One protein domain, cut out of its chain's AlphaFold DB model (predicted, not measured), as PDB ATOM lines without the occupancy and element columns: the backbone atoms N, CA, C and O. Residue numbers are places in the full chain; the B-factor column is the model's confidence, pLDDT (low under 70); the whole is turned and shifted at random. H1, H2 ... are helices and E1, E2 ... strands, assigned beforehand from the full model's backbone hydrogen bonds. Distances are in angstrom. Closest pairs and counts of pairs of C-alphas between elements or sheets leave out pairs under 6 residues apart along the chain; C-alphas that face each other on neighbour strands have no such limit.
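AT A GLANCE: This is residues 7 to 90 and 154 to 173 of the 314 residues of an uncharacterized protein of Trichomonas vaginalis (UniProt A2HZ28). A twisted four-stranded sheet is covered on one face by two helices, H1 and H3, while its other face is bare; H2 packs on H1 on the side away from the sheet. Past the cut, H4 reaches away from this body as an arm, and its residues 154 to 163 stick out free. The printed part has 104 residues, with named elements in the order H1 H2 H3 E1 E2 E3 E4 H4, and its class is mixed, helices and strands. The mixed sheet runs E2 E1 E3 E4. The whole is only just compact, close to loose, with a radius of gyration of the C-alphas of 15.0 A and spans of 48 by 43 by 27 A.

IN THESE COORDINATES: H1, residues 7 to 13, begins at C-alpha 7 (-31.012, 39.638, 25.932). H2 is residues 18 to 27, 14.5 A long, and H3 is residues 35 to 45, 15.6 A. E1 is residues 47 to 53, 18.6 A; E2 is residues 61 to 65, 13.3 A. E3, residues 73 to 80, spans 22.5 A and begins at C-alpha 73 (-21.823, 51.512, 30.454). E4 is residues 83 to 86. H4, residues 154 to 164, is 14.3 A long and ends at C-alpha 164 (-37.816, 28.459, 16.658).

HOW THE PARTS SIT: H1 and H3 lie on the same face of the sheet, an arrangement of two layers, helices over one face of a sheet. The sheet is only just strongly twisted, its C-alphas up to 4.3 A off the best plane. E1 and E3 are parallel, with N 50 and O 75 at 3.0 A. E1 and E2 form an antiparallel hairpin, with N 51 and O 63 at 2.8 A. E3 and E4 form another, with N 78 and O 85 at 2.8 A. H3 is over E1 and runs along the strands, at 7 degrees to E1 on the local plane; the closest C-alphas are those of Ala 42 and Arg 48, 5.9 A. H1 runs slantwise to the strands; its closest C-alphas with E4 are those of Phe 7 and Tyr 84, 5.3 A. H1 and H2, a helical hairpin, touch at Ile 8 and Ile 21, whose C-alphas are 6.9 A apart, at a shallow tilt of 6 degrees, opposite ways. In H1 and H2 every O i to N i+4 pair is within hydrogen-bond range; in H3 5 of 7 are, in H4 6 of 7.

THE WHOLE: The farthest C-alphas, those of Glu 70 and Gly 155, are 49.1 A apart. Residues 91 to 153 are not printed, and C-alphas 90 and 154 are 31.9 A apart across this cut. Of the links that are printed whole, none is long. Confidence is under 70 in residues 29 to 32 and 154 to 173; the mean pLDDT of H4 is 48.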
ATOM      1  N   PHE A   7     -32.054  38.958  25.170       87.38
ATOM      2  CA  PHE A   7     -31.012  39.638  25.932       87.38
ATOM      3  C   PHE A   7     -29.969  40.314  25.029       87.38
ATOM      4  O   PHE A   7     -29.675  41.492  25.223       87.38
ATOM      5  N   ILE A   8     -29.439  39.603  24.026       86.88
ATOM      6  CA  ILE A   8     -28.484  40.177  23.061       86.88
ATOM      7  C   ILE A   8     -29.150  41.303  22.275       86.88
ATOM      8  O   ILE A   8     -28.578  42.381  22.149       86.88
ATOM      9  N   TYR A   9     -30.383  41.089  21.811       87.62
ATOM     10  CA  TYR A   9     -31.125  42.104  21.077       87.62
ATOM     11  C   TYR A   9     -31.323  43.382  21.902       87.62
ATOM     12  O   TYR A   9     -31.076  44.476  21.402       87.62
ATOM     13  N   ALA A  10     -31.688  43.261  23.183       89.12
ATOM     14  CA  ALA A  10     -31.780  44.412  24.078       89.12
ATOM     15  C   ALA A  10     -30.430  45.142  24.219       89.12
ATOM     16  O   ALA A  10     -30.397  46.368  24.214       89.12
ATOM     17  N   CYS A  11     -29.313  44.413  24.272       89.75
ATOM     18  CA  CYS A  11     -27.975  45.007  24.338       89.75
ATOM     19  C   CYS A  11     -27.580  45.728  23.038       89.75
ATOM     20  O   CYS A  11     -26.998  46.809  23.100       89.75
ATOM     21  N   ILE A  12     -27.953  45.190  21.873       89.75
ATOM     22  CA  ILE A  12     -27.772  45.863  20.577       89.75
ATOM     23  C   ILE A  12     -28.541  47.191  20.571       89.75
ATOM     24  O   ILE A  12     -27.981  48.231  20.234       89.75
ATOM     25  N   GLN A  13     -29.806  47.180  21.006       89.06
ATOM     26  CA  GLN A  13     -30.623  48.397  21.089       89.06
ATOM     27  C   GLN A  13     -30.098  49.397  22.135       89.06
ATOM     28  O   GLN A  13     -30.276  50.601  21.970       89.06
ATOM     29  N   ALA A  14     -29.410  48.926  23.181       89.25
ATOM     30  CA  ALA A  14     -28.747  49.779  24.169       89.25
ATOM     31  C   ALA A  14     -27.487  50.489  23.632       89.25
ATOM     32  O   ALA A  14     -26.929  51.334  24.333       89.25
ATOM     33  N   GLY A  15     -27.019  50.144  22.428       89.00
ATOM     34  CA  GLY A  15     -25.810  50.715  21.832       89.00
ATOM     35  C   GLY A  15     -24.509  50.073  22.316       89.00
ATOM     36  O   GLY A  15     -23.475  50.739  22.326       89.00
ATOM     37  N   VAL A  16     -24.543  48.806  22.743       90.00
ATOM     38  CA  VAL A  16     -23.322  48.029  23.016       90.00
ATOM     39  C   VAL A  16     -22.544  47.834  21.711       90.00
ATOM     40  O   VAL A  16     -23.138  47.585  20.662       90.00
ATOM     41  N   ASP A  17     -21.216  47.956  21.767       88.88
ATOM     42  CA  ASP A  17     -20.361  47.826  20.590       88.88
ATOM     43  C   ASP A  17     -20.396  46.411  19.990       88.88
ATOM     44  O   ASP A  17     -20.582  45.409  20.686       88.88
ATOM     45  N   GLU A  18     -20.189  46.329  18.676       86.62
ATOM     46  CA  GLU A  18     -20.307  45.080  17.920       86.62
ATOM     47  C   GLU A  18     -19.321  43.999  18.393       86.62
ATOM     48  O   GLU A  18     -19.676  42.822  18.439       86.62
ATOM     49  N   ALA A  19     -18.110  44.380  18.820       84.38
ATOM     50  CA  ALA A  19     -17.122  43.429  19.327       84.38
ATOM     51  C   ALA A  19     -17.588  42.782  20.641       84.38
ATOM     52  O   ALA A  19     -17.509  41.562  20.799       84.38
ATOM     53  N   THR A  20     -18.148  43.576  21.556       85.94
ATOM     54  CA  THR A  20     -18.748  43.074  22.795       85.94
ATOM     55  C   THR A  20     -19.984  42.215  22.516       85.94
ATOM     56  O   THR A  20     -20.134  41.159  23.131       85.94
ATOM     57  N   ILE A  21     -20.844  42.598  21.566       88.25
ATOM     58  CA  ILE A  21     -22.004  41.785  21.155       88.25
ATOM     59  C   ILE A  21     -21.568  40.431  20.587       88.25
ATOM     60  O   ILE A  21     -22.147  39.403  20.948       88.25
ATOM     61  N   ASN A  22     -20.533  40.401  19.751       84.00
ATOM     62  CA  ASN A  22     -20.000  39.157  19.199       84.00
ATOM     63  C   ASN A  22     -19.459  38.240  20.302       84.00
ATOM     64  O   ASN A  22     -19.820  37.065  20.331       84.00
ATOM     65  N   HIS A  23     -18.740  38.785  21.288       82.31
ATOM     66  CA  HIS A  23     -18.324  38.022  22.473       82.31
ATOM     67  C   HIS A  23     -19.525  37.473  23.264       82.31
ATOM     68  O   HIS A  23     -19.560  36.313  23.674       82.31
ATOM     69  N   MET A  24     -20.580  38.272  23.443       84.00
ATOM     70  CA  MET A  24     -21.804  37.817  24.116       84.00
ATOM     71  C   MET A  24     -22.504  36.686  23.352       84.00
ATOM     72  O   MET A  24     -23.050  35.782  23.990       84.00
ATOM     73  N   ARG A  25     -22.462  36.694  22.014       81.62
ATOM     74  CA  ARG A  25     -22.981  35.606  21.167       81.62
ATOM     75  C   ARG A  25     -22.198  34.310  21.346       81.62
ATOM     76  O   ARG A  25     -22.804  33.244  21.286       81.62
ATOM     77  N   GLU A  26     -20.897  34.367  21.633       75.69
ATOM     78  CA  GLU A  26     -20.101  33.172  21.946       75.69
ATOM     79  C   GLU A  26     -20.594  32.466  23.214       75.69
ATOM     80  O   GLU A  26     -20.671  31.235  23.258       75.69
ATOM     81  N   ILE A  27     -20.992  33.247  24.222       75.69
ATOM     82  CA  ILE A  27     -21.438  32.756  25.532       75.69
ATOM     83  C   ILE A  27     -22.920  32.357  25.515       75.69
ATOM     84  O   ILE A  27     -23.311  31.333  26.090       75.69
ATOM     85  N   ILE A  28     -23.773  33.183  24.905       78.00
ATOM     86  CA  ILE A  28     -25.227  33.011  24.900       78.00
ATOM     87  C   ILE A  28     -25.632  32.248  23.641       78.00
ATOM     88  O   ILE A  28     -25.993  32.823  22.617       78.00
ATOM     89  N   ARG A  29     -25.632  30.920  23.755       69.75
ATOM     90  CA  ARG A  29     -26.092  29.999  22.701       69.75
ATOM     91  C   ARG A  29     -27.527  29.503  22.891       69.75
ATOM     92  O   ARG A  29     -27.918  28.504  22.307       69.75
ATOM     93  N   VAL A  30     -28.310  30.181  23.729       67.38
ATOM     94  CA  VAL A  30     -29.711  29.835  24.010       67.38
ATOM     95  C   VAL A  30     -30.585  31.083  23.958       67.38
ATOM     96  O   VAL A  30     -30.151  32.159  24.370       67.38
ATOM     97  N   LYS A  31     -31.825  30.945  23.472       67.38
ATOM     98  CA  LYS A  31     -32.811  32.041  23.471       67.38
ATOM     99  C   LYS A  31     -33.243  32.418  24.893       67.38
ATOM    100  O   LYS A  31     -33.335  33.607  25.197       67.38
ATOM    101  N   ASP A  32     -33.398  31.415  25.756       68.00
ATOM    102  CA  ASP A  32     -33.765  31.584  27.162       68.00
ATOM    103  C   ASP A  32     -32.513  31.717  28.032       68.00
ATOM    104  O   ASP A  32     -31.870  30.732  28.415       68.00
ATOM    105  N   PHE A  33     -32.135  32.958  28.336       78.12
ATOM    106  CA  PHE A  33     -30.921  33.248  29.091       78.12
ATOM    107  C   PHE A  33     -31.201  33.439  30.598       78.12
ATOM    108  O   PHE A  33     -31.884  34.387  30.994       78.12
ATOM    109  N   PRO A  34     -30.669  32.583  31.490       79.31
ATOM    110  CA  PRO A  34     -30.966  32.677  32.917       79.31
ATOM    111  C   PRO A  34     -30.248  33.856  33.591       79.31
ATOM    112  O   PRO A  34     -29.045  34.055  33.409       79.31
ATOM    113  N   MET A  35     -30.955  34.557  34.486       80.81
ATOM    114  CA  MET A  35     -30.420  35.705  35.242       80.81
ATOM    115  C   MET A  35     -29.139  35.391  36.030       80.81
ATOM    116  O   MET A  35     -28.274  36.248  36.194       80.81
ATOM    117  N   SER A  36     -28.976  34.151  36.503       78.88
ATOM    118  CA  SER A  36     -27.780  33.724  37.244       78.88
ATOM    119  C   SER A  36     -26.487  33.854  36.433       78.88
ATOM    120  O   SER A  36     -25.420  34.050  37.013       78.88
ATOM    121  N   LYS A  37     -26.575  33.781  35.098       82.69
ATOM    122  CA  LYS A  37     -25.432  33.913  34.192       82.69
ATOM    123  C   LYS A  37     -25.119  35.366  33.818       82.69
ATOM    124  O   LYS A  37     -24.004  35.618  33.372       82.69
ATOM    125  N   ILE A  38     -26.019  36.325  34.073       86.06
ATOM    126  CA  ILE A  38     -25.774  37.758  33.800       86.06
ATOM    127  C   ILE A  38     -24.539  38.247  34.562       86.06
ATOM    128  O   ILE A  38     -23.737  38.991  34.013       86.06
ATOM    129  N   LYS A  39     -24.315  37.757  35.790       85.00
ATOM    130  CA  LYS A  39     -23.123  38.099  36.582       85.00
ATOM    131  C   LYS A  39     -21.810  37.772  35.859       85.00
ATOM    132  O   LYS A  39     -20.839  38.502  36.013       85.00
ATOM    133  N   VAL A  40     -21.770  36.669  35.109       85.38
ATOM    134  CA  VAL A  40     -20.577  36.256  34.352       85.38
ATOM    135  C   VAL A  40     -20.344  37.225  33.196       85.38
ATOM    136  O   VAL A  40     -19.235  37.710  33.017       85.38
ATOM    137  N   ILE A  41     -21.412  37.579  32.483       87.69
ATOM    138  CA  ILE A  41     -21.353  38.518  31.361       87.69
ATOM    139  C   ILE A  41     -20.970  39.922  31.826       87.69
ATOM    140  O   ILE A  41     -20.121  40.545  31.199       87.69
ATOM    141  N   ALA A  42     -21.536  40.405  32.934       87.94
ATOM    142  CA  ALA A  42     -21.189  41.701  33.517       87.94
ATOM    143  C   ALA A  42     -19.677  41.809  33.758       87.94
ATOM    144  O   ALA A  42     -19.035  42.751  33.305       87.94
ATOM    145  N   LYS A  43     -19.091  40.776  34.379       86.44
ATOM    146  CA  LYS A  43     -17.650  40.688  34.645       86.44
ATOM    147  C   LYS A  43     -16.800  40.643  33.375       86.44
ATOM    148  O   LYS A  43     -15.794  41.334  33.310       86.44
ATOM    149  N   GLU A  44     -17.189  39.849  32.379       84.00
ATOM    150  CA  GLU A  44     -16.396  39.677  31.150       84.00
ATOM    151  C   GLU A  44     -16.469  40.883  30.205       84.00
ATOM    152  O   GLU A  44     -15.482  41.232  29.560       84.00
ATOM    153  N   THR A  45     -17.628  41.536  30.127       85.75
ATOM    154  CA  THR A  45     -17.857  42.677  29.224       85.75
ATOM    155  C   THR A  45     -17.476  44.019  29.856       85.75
ATOM    156  O   THR A  45     -17.179  44.979  29.143       85.75
ATOM    157  N   GLY A  46     -17.444  44.100  31.191       86.88
ATOM    158  CA  GLY A  46     -17.271  45.366  31.909       86.88
ATOM    159  C   GLY A  46     -18.529  46.242  31.884       86.88
ATOM    160  O   GLY A  46     -18.438  47.459  32.049       86.88
ATOM    161  N   ILE A  47     -19.699  45.647  31.626       91.44
ATOM    162  CA  ILE A  47     -20.995  46.331  31.551       91.44
ATOM    163  C   ILE A  47     -21.766  46.098  32.851       91.44
ATOM    164  O   ILE A  47     -21.881  44.967  33.326       91.44
ATOM    165  N   ARG A  48     -22.347  47.166  33.404       93.81
ATOM    166  CA  ARG A  48     -23.316  47.064  34.499       93.81
ATOM    167  C   ARG A  48     -24.692  46.744  33.929       93.81
ATOM    168  O   ARG A  48     -25.203  47.483  33.092       93.81
ATOM    169  N   PHE A  49     -25.324  45.692  34.432       93.88
ATOM    170  CA  PHE A  49     -26.706  45.361  34.081       93.88
ATOM    171  C   PHE A  49     -27.613  45.597  35.280       93.88
ATOM    172  O   PHE A  49     -27.422  44.985  36.333       93.88
ATOM    173  N   HIS A  50     -28.622  46.445  35.115       93.38
ATOM    174  CA  HIS A  50     -29.695  46.602  36.088       93.38
ATOM    175  C   HIS A  50     -30.962  45.961  35.525       93.38
ATOM    176  O   HIS A  50     -31.435  46.347  34.463       93.38
ATOM    177  N   VAL A  51     -31.490  44.944  36.206       92.69
ATOM    178  CA  VAL A  51     -32.633  44.152  35.744       92.69
ATOM    179  C   VAL A  51     -33.800  44.329  36.704       92.69
ATOM    180  O   VAL A  51     -33.725  43.929  37.867       92.69
ATOM    181  N   ILE A  52     -34.909  44.863  36.205       91.69
ATOM    182  CA  ILE A  52     -36.185  44.890  36.920       91.69
ATOM    183  C   ILE A  52     -36.988  43.660  36.511       91.69
ATOM    184  O   ILE A  52     -37.437  43.547  35.372       91.69
ATOM    185  N   LYS A  53     -37.203  42.740  37.450       90.25
ATOM    186  CA  LYS A  53     -38.104  41.606  37.261       90.25
ATOM    187  C   LYS A  53     -39.536  42.040  37.548       90.25
ATOM    188  O   LYS A  53     -39.876  42.340  38.698       90.25
ATOM    189  N   TYR A  54     -40.353  42.063  36.499       87.38
ATOM    190  CA  TYR A  54     -41.768  42.392  36.586       87.38
ATOM    191  C   TYR A  54     -42.531  41.292  37.327       87.38
ATOM    192  O   TYR A  54     -42.321  40.099  37.091       87.38
ATOM    193  N   ASN A  55     -43.415  41.696  38.235       83.19
ATOM    194  CA  ASN A  55     -44.327  40.800  38.929       83.19
ATOM    195  C   ASN A  55     -45.731  41.413  38.933       83.19
ATOM    196  O   ASN A  55     -45.913  42.537  39.384       83.19
ATOM    197  N   GLU A  56     -46.723  40.667  38.449       73.81
ATOM    198  CA  GLU A  56     -48.114  41.136  38.390       73.81
ATOM    199  C   GLU A  56     -48.769  41.250  39.773       73.81
ATOM    200  O   GLU A  56     -49.630  42.100  39.988       73.81
ATOM    201  N   LYS A  57     -48.392  40.373  40.712       72.44
ATOM    202  CA  LYS A  57     -49.070  40.227  42.013       72.44
ATOM    203  C   LYS A  57     -48.352  40.931  43.157       72.44
ATOM    204  O   LYS A  57     -48.977  41.254  44.162       72.44
ATOM    205  N   TYR A  58     -47.047  41.130  43.025       74.81
ATOM    206  CA  TYR A  58     -46.185  41.658  44.081       74.81
ATOM    207  C   TYR A  58     -45.348  42.827  43.572       74.81
ATOM    208  O   TYR A  58     -45.355  43.159  42.392       74.81
ATOM    209  N   SER A  59     -44.578  43.437  44.469       79.75
ATOM    210  CA  SER A  59     -43.595  44.444  44.087       79.75
ATOM    211  C   SER A  59     -42.552  43.871  43.121       79.75
ATOM    212  O   SER A  59     -42.070  42.742  43.276       79.75
ATOM    213  N   ASN A  60     -42.180  44.682  42.131       84.25
ATOM    214  CA  ASN A  60     -41.072  44.375  41.234       84.25
ATOM    215  C   ASN A  60     -39.778  44.226  42.037       84.25
ATOM    216  O   ASN A  60     -39.550  44.954  43.004       84.25
ATOM    217  N   HIS A  61     -38.928  43.298  41.613       85.62
ATOM    218  CA  HIS A  61     -37.623  43.085  42.233       85.62
ATOM    219  C   HIS A  61     -36.538  43.616  41.302       85.62
ATOM    220  O   HIS A  61     -36.522  43.266  40.122       85.62
ATOM    221  N   SER A  62     -35.638  44.443  41.825       89.06
ATOM    222  CA  SER A  62     -34.464  44.918  41.096       89.06
ATOM    223  C   SER A  62     -33.239  44.067  41.420       89.06
ATOM    224  O   SER A  62     -33.029  43.645  42.558       89.06
ATOM    225  N   TYR A  63     -32.419  43.825  40.404       91.25
ATOM    226  CA  TYR A  63     -31.162  43.101  40.512       91.25
ATOM    227  C   TYR A  63     -30.084  43.876  39.768       91.25
ATOM    228  O   TYR A  63     -30.223  44.133  38.574       91.25
ATOM    229  N   THR A  64     -29.000  44.212  40.460       92.25
ATOM    230  CA  THR A  64     -27.839  44.867  39.851       92.25
ATOM    231  C   THR A  64     -26.696  43.873  39.734       92.25
ATOM    232  O   THR A  64     -26.316  43.222  40.711       92.25
ATOM    233  N   TYR A  65     -26.137  43.765  38.534       90.88
ATOM    234  CA  TYR A  65     -24.960  42.965  38.237       90.88
ATOM    235  C   TYR A  65     -23.806  43.902  37.904       90.88
ATOM    236  O   TYR A  65     -23.795  44.539  36.851       90.88
ATOM    237  N   GLU A  66     -22.861  43.984  38.835       89.00
ATOM    238  CA  GLU A  66     -21.677  44.833  38.723       89.00
ATOM    239  C   GLU A  66     -20.511  44.074  38.059       89.00
ATOM    240  O   GLU A  66     -20.302  42.888  38.368       89.00
ATOM    241  N   PRO A  67     -19.748  44.735  37.168       90.75
ATOM    242  CA  PRO A  67     -18.428  44.270  36.751       90.75
ATOM    243  C   PRO A  67     -17.404  44.351  37.897       90.75
ATOM    244  O   PRO A  67     -17.665  44.937  38.944       90.75
ATOM    245  N   ASP A  68     -16.235  43.728  37.704       84.56
ATOM    246  CA  ASP A  68     -15.134  43.782  38.683       84.56
ATOM    247  C   ASP A  68     -14.362  45.119  38.635       84.56
ATOM    248  O   ASP A  68     -13.750  45.515  39.624       84.56
ATOM    249  N   GLU A  69     -14.420  45.823  37.501       86.81
ATOM    250  CA  GLU A  69     -13.825  47.149  37.277       86.81
ATOM    251  C   GLU A  69     -14.915  48.229  37.149       86.81
ATOM    252  O   GLU A  69     -16.107  47.923  37.189       86.81
ATOM    253  N   GLU A  70     -14.532  49.502  36.975       85.81
ATOM    254  CA  GLU A  70     -15.510  50.564  36.707       85.81
ATOM    255  C   GLU A  70     -16.314  50.269  35.426       85.81
ATOM    256  O   GLU A  70     -15.737  49.953  34.379       85.81
ATOM    257  N   PRO A  71     -17.657  50.357  35.483       88.81
ATOM    258  CA  PRO A  71     -18.501  49.974  34.366       88.81
ATOM    259  C   PRO A  71     -18.360  50.961  33.212       88.81
ATOM    260  O   PRO A  71     -18.576  52.162  33.369       88.81
ATOM    261  N   LYS A  72     -18.101  50.434  32.015       89.19
ATOM    262  CA  LYS A  72     -18.025  51.237  30.784       89.19
ATOM    263  C   LYS A  72     -19.375  51.832  30.398       89.19
ATOM    264  O   LYS A  72     -19.445  52.902  29.806       89.19
ATOM    265  N   MET A  73     -20.447  51.107  30.709       90.81
ATOM    266  CA  MET A  73     -21.823  51.512  30.454       90.81
ATOM    267  C   MET A  73     -22.779  50.791  31.403       90.81
ATOM    268  O   MET A  73     -22.428  49.778  32.012       90.81
ATOM    269  N   THR A  74     -23.998  51.315  31.507       92.00
ATOM    270  CA  THR A  74     -25.092  50.686  32.252       92.00
ATOM    271  C   THR A  74     -26.241  50.383  31.303       92.00
ATOM    272  O   THR A  74     -26.699  51.275  30.592       92.00
ATOM    273  N   VAL A  75     -26.707  49.135  31.303       93.31
ATOM    274  CA  VAL A  75     -27.866  48.692  30.524       93.31
ATOM    275  C   VAL A  75     -29.024  48.416  31.479       93.31
ATOM    276  O   VAL A  75     -28.935  47.568  32.370       93.31
ATOM    277  N   GLU A  76     -30.111  49.156  31.277       93.56
ATOM    278  CA  GLU A  76     -31.352  49.071  32.044       93.56
ATOM    279  C   GLU A  76     -32.310  48.087  31.365       93.56
ATOM    280  O   GLU A  76     -32.842  48.354  30.286       93.56
ATOM    281  N   LEU A  77     -32.533  46.939  31.997       93.38
ATOM    282  CA  LEU A  77     -33.331  45.840  31.474       93.38
ATOM    283  C   LEU A  77     -34.609  45.632  32.287       93.38
ATOM    284  O   LEU A  77     -34.646  45.749  33.511       93.38
ATOM    285  N   LEU A  78     -35.659  45.245  31.580       93.00
ATOM    286  CA  LEU A  78     -36.924  44.761  32.105       93.00
ATOM    287  C   LEU A  78     -37.040  43.275  31.754       93.00
ATOM    288  O   LEU A  78     -36.919  42.910  30.589       93.00
ATOM    289  N   LEU A  79     -37.292  42.431  32.753       91.19
ATOM    290  CA  LEU A  79     -37.651  41.029  32.557       91.19
ATOM    291  C   LEU A  79     -39.155  40.870  32.801       91.19
ATOM    292  O   LEU A  79     -39.604  40.930  33.950       91.19
ATOM    293  N   MET A  80     -39.922  40.679  31.729       87.75
ATOM    294  CA  MET A  80     -41.381  40.530  31.749       87.75
ATOM    295  C   MET A  80     -41.777  39.326  30.893       87.75
ATOM    296  O   MET A  80     -41.313  39.208  29.763       87.75
ATOM    297  N   TYR A  81     -42.599  38.422  31.441       82.62
ATOM    298  CA  TYR A  81     -43.001  37.166  30.781       82.62
ATOM    299  C   TYR A  81     -41.817  36.380  30.187       82.62
ATOM    300  O   TYR A  81     -41.848  35.977  29.032       82.62
ATOM    301  N   ASP A  82     -40.744  36.234  30.971       80.88
ATOM    302  CA  ASP A  82     -39.497  35.545  30.595       80.88
ATOM    303  C   ASP A  82     -38.721  36.142  29.399       80.88
ATOM    304  O   ASP A  82     -37.727  35.571  28.951       80.88
ATOM    305  N   HIS A  83     -39.075  37.351  28.951       84.75
ATOM    306  CA  HIS A  83     -38.346  38.094  27.924       84.75
ATOM    307  C   HIS A  83     -37.594  39.299  28.497       84.75
ATOM    308  O   HIS A  83     -38.146  40.090  29.267       84.75
ATOM    309  N   TYR A  84     -36.332  39.461  28.084       89.19
ATOM    310  CA  TYR A  84     -35.559  40.675  28.348       89.19
ATOM    311  C   TYR A  84     -35.903  41.755  27.328       89.19
ATOM    312  O   TYR A  84     -35.910  41.514  26.121       89.19
ATOM    313  N   MET A  85     -36.150  42.956  27.828       91.25
ATOM    314  CA  MET A  85     -36.417  44.161  27.052       91.25
ATOM    315  C   MET A  85     -35.652  45.323  27.679       91.25
ATOM    316  O   MET A  85     -35.225  45.236  28.830       91.25
ATOM    317  N   LEU A  86     -35.501  46.428  26.959       92.44
ATOM    318  CA  LEU A  86     -35.013  47.656  27.573       92.44
ATOM    319  C   LEU A  86     -36.071  48.225  28.521       92.44
ATOM    320  O   LEU A  86     -37.271  48.217  28.241       92.44
ATOM    321  N   ASN A  87     -35.629  48.718  29.672       92.31
ATOM    322  CA  ASN A  87     -36.498  49.386  30.631       92.31
ATOM    323  C   ASN A  87     -36.678  50.860  30.243       92.31
ATOM    324  O   ASN A  87     -36.119  51.772  30.852       92.31
ATOM    325  N   GLU A  88     -37.461  51.082  29.194       91.25
ATOM    326  CA  GLU A  88     -37.688  52.394  28.595       91.25
ATOM    327  C   GLU A  88     -39.102  52.942  28.857       91.25
ATOM    328  O   GLU A  88     -40.034  52.245  29.280       91.25
ATOM    329  N   LYS A  89     -39.254  54.255  28.658       91.31
ATOM    330  CA  LYS A  89     -40.533  54.961  28.769       91.31
ATOM    331  C   LYS A  89     -40.967  55.400  27.379       91.31
ATOM    332  O   LYS A  89     -40.236  56.115  26.705       91.31
ATOM    333  N   LEU A  90     -42.176  55.016  26.991       90.50
ATOM    334  CA  LEU A  90     -42.724  55.299  25.672       90.50
ATOM    335  C   LEU A  90     -43.613  56.553  25.700       90.50
ATOM    336  O   LEU A  90     -44.352  56.745  26.675       90.50
ATOM    337  N   THR A 154     -52.374  26.548  18.954       51.59
ATOM    338  CA  THR A 154     -51.543  25.335  19.112       51.59
ATOM    339  C   THR A 154     -50.963  24.797  17.791       51.59
ATOM    340  O   THR A 154     -49.815  24.363  17.751       51.59
ATOM    341  N   GLY A 155     -51.708  24.866  16.682       50.50
ATOM    342  CA  GLY A 155     -51.201  24.457  15.360       50.50
ATOM    343  C   GLY A 155     -50.128  25.398  14.795       50.50
ATOM    344  O   GLY A 155     -49.170  24.962  14.154       50.50
ATOM    345  N   GLU A 156     -50.241  26.692  15.093       50.88
ATOM    346  CA  GLU A 156     -49.217  27.687  14.771       50.88
ATOM    347  C   GLU A 156     -48.016  27.500  15.689       50.88
ATOM    348  O   GLU A 156     -46.892  27.581  15.221       50.88
ATOM    349  N   LEU A 157     -48.242  27.153  16.959       52.22
ATOM    350  CA  LEU A 157     -47.220  26.860  17.954       52.22
ATOM    351  C   LEU A 157     -46.275  25.749  17.482       52.22
ATOM    352  O   LEU A 157     -45.077  25.911  17.625       52.22
ATOM    353  N   CYS A 158     -46.757  24.672  16.849       48.12
ATOM    354  CA  CYS A 158     -45.892  23.631  16.266       48.12
ATOM    355  C   CYS A 158     -45.054  24.138  15.078       48.12
ATOM    356  O   CYS A 158     -43.896  23.742  14.917       48.12
ATOM    357  N   THR A 159     -45.603  25.051  14.275       50.22
ATOM    358  CA  THR A 159     -44.893  25.705  13.158       50.22
ATOM    359  C   THR A 159     -43.866  26.718  13.680       50.22
ATOM    360  O   THR A 159     -42.732  26.793  13.208       50.22
ATOM    361  N   TYR A 160     -44.230  27.464  14.721       48.47
ATOM    362  CA  TYR A 160     -43.358  28.372  15.450       48.47
ATOM    363  C   TYR A 160     -42.286  27.609  16.203       48.47
ATOM    364  O   TYR A 160     -41.150  28.028  16.171       48.47
ATOM    365  N   PHE A 161     -42.585  26.474  16.825       49.97
ATOM    366  CA  PHE A 161     -41.598  25.644  17.494       49.97
ATOM    367  C   PHE A 161     -40.626  25.078  16.475       49.97
ATOM    368  O   PHE A 161     -39.437  25.290  16.635       49.97
ATOM    369  N   THR A 162     -41.082  24.449  15.391       48.31
ATOM    370  CA  THR A 162     -40.190  23.936  14.331       48.31
ATOM    371  C   THR A 162     -39.323  25.031  13.694       48.31
ATOM    372  O   THR A 162     -38.160  24.780  13.394       48.31
ATOM    373  N   THR A 163     -39.813  26.271  13.582       42.09
ATOM    374  CA  THR A 163     -39.009  27.421  13.118       42.09
ATOM    375  C   THR A 163     -38.204  28.131  14.218       42.09
ATOM    376  O   THR A 163     -37.180  28.740  13.924       42.09
ATOM    377  N   MET A 164     -38.586  28.018  15.489       40.44
ATOM    378  CA  MET A 164     -37.816  28.459  16.658       40.44
ATOM    379  C   MET A 164     -36.695  27.468  16.998       40.44
ATOM    380  O   MET A 164     -35.682  27.919  17.533       40.44
ATOM    381  N   TYR A 165     -36.886  26.182  16.660       42.56
ATOM    382  CA  TYR A 165     -35.931  25.067  16.677       42.56
ATOM    383  C   TYR A 165     -34.987  25.085  15.465       42.56
ATOM    384  O   TYR A 165     -33.974  24.390  15.492       42.56
ATOM    385  N   ASN A 166     -35.227  25.937  14.457       46.75
ATOM    386  CA  ASN A 166     -34.110  26.524  13.713       46.75
ATOM    387  C   ASN A 166     -33.397  27.491  14.668       46.75
ATOM    388  O   ASN A 166     -33.504  28.715  14.575       46.75
ATOM    389  N   GLU A 167     -32.680  26.908  15.624       49.06
ATOM    390  CA  GLU A 167     -31.761  27.540  16.566       49.06
ATOM    391  C   GLU A 167     -30.506  28.054  15.858       49.06
ATOM    392  O   GLU A 167     -29.402  28.007  16.396       49.06
ATOM    393  N   ASN A 168     -30.651  28.565  14.641       50.75
ATOM    394  CA  ASN A 168     -29.572  29.261  13.978       50.75
ATOM    395  C   ASN A 168     -29.529  30.660  14.594       50.75
ATOM    396  O   ASN A 168     -29.913  31.652  13.965       50.75
ATOM    397  N   LEU A 169     -29.117  30.705  15.869       58.06
ATOM    398  CA  LEU A 169     -28.512  31.898  16.427       58.06
ATOM    399  C   LEU A 169     -27.401  32.336  15.472       58.06
ATOM    400  O   LEU A 169     -26.849  31.491  14.762       58.06
ATOM    401  N   GLU A 170     -27.094  33.630  15.416       60.97
ATOM    402  CA  GLU A 170     -26.039  34.075  14.504       60.97
ATOM    403  C   GLU A 170     -24.758  33.249  14.685       60.97
ATOM    404  O   GLU A 170     -24.304  32.971  15.807       60.97
ATOM    405  N   GLU A 171     -24.232  32.793  13.544       57.44
ATOM    406  CA  GLU A 171     -23.011  32.005  13.502       57.44
ATOM    407  C   GLU A 171     -21.865  32.815  14.101       57.44
ATOM    408  O   GLU A 171     -21.828  34.046  14.042       57.44
ATOM    409  N   MET A 172     -20.926  32.108  14.723       58.25
ATOM    410  CA  MET A 172     -19.714  32.743  15.213       58.25
ATOM    411  C   MET A 172     -18.939  33.285  14.013       58.25
ATOM    412  O   MET A 172     -18.599  32.523  13.112       58.25
ATOM    413  N   ILE A 173     -18.701  34.595  13.999       64.00
ATOM    414  CA  ILE A 173     -18.048  35.269  12.870       64.00
ATOM    415  C   ILE A 173     -16.561  34.896  12.815       64.00
ATOM    416  O   ILE A 173     -16.000  34.751  11.732       64.00
TER     417      ILE A 173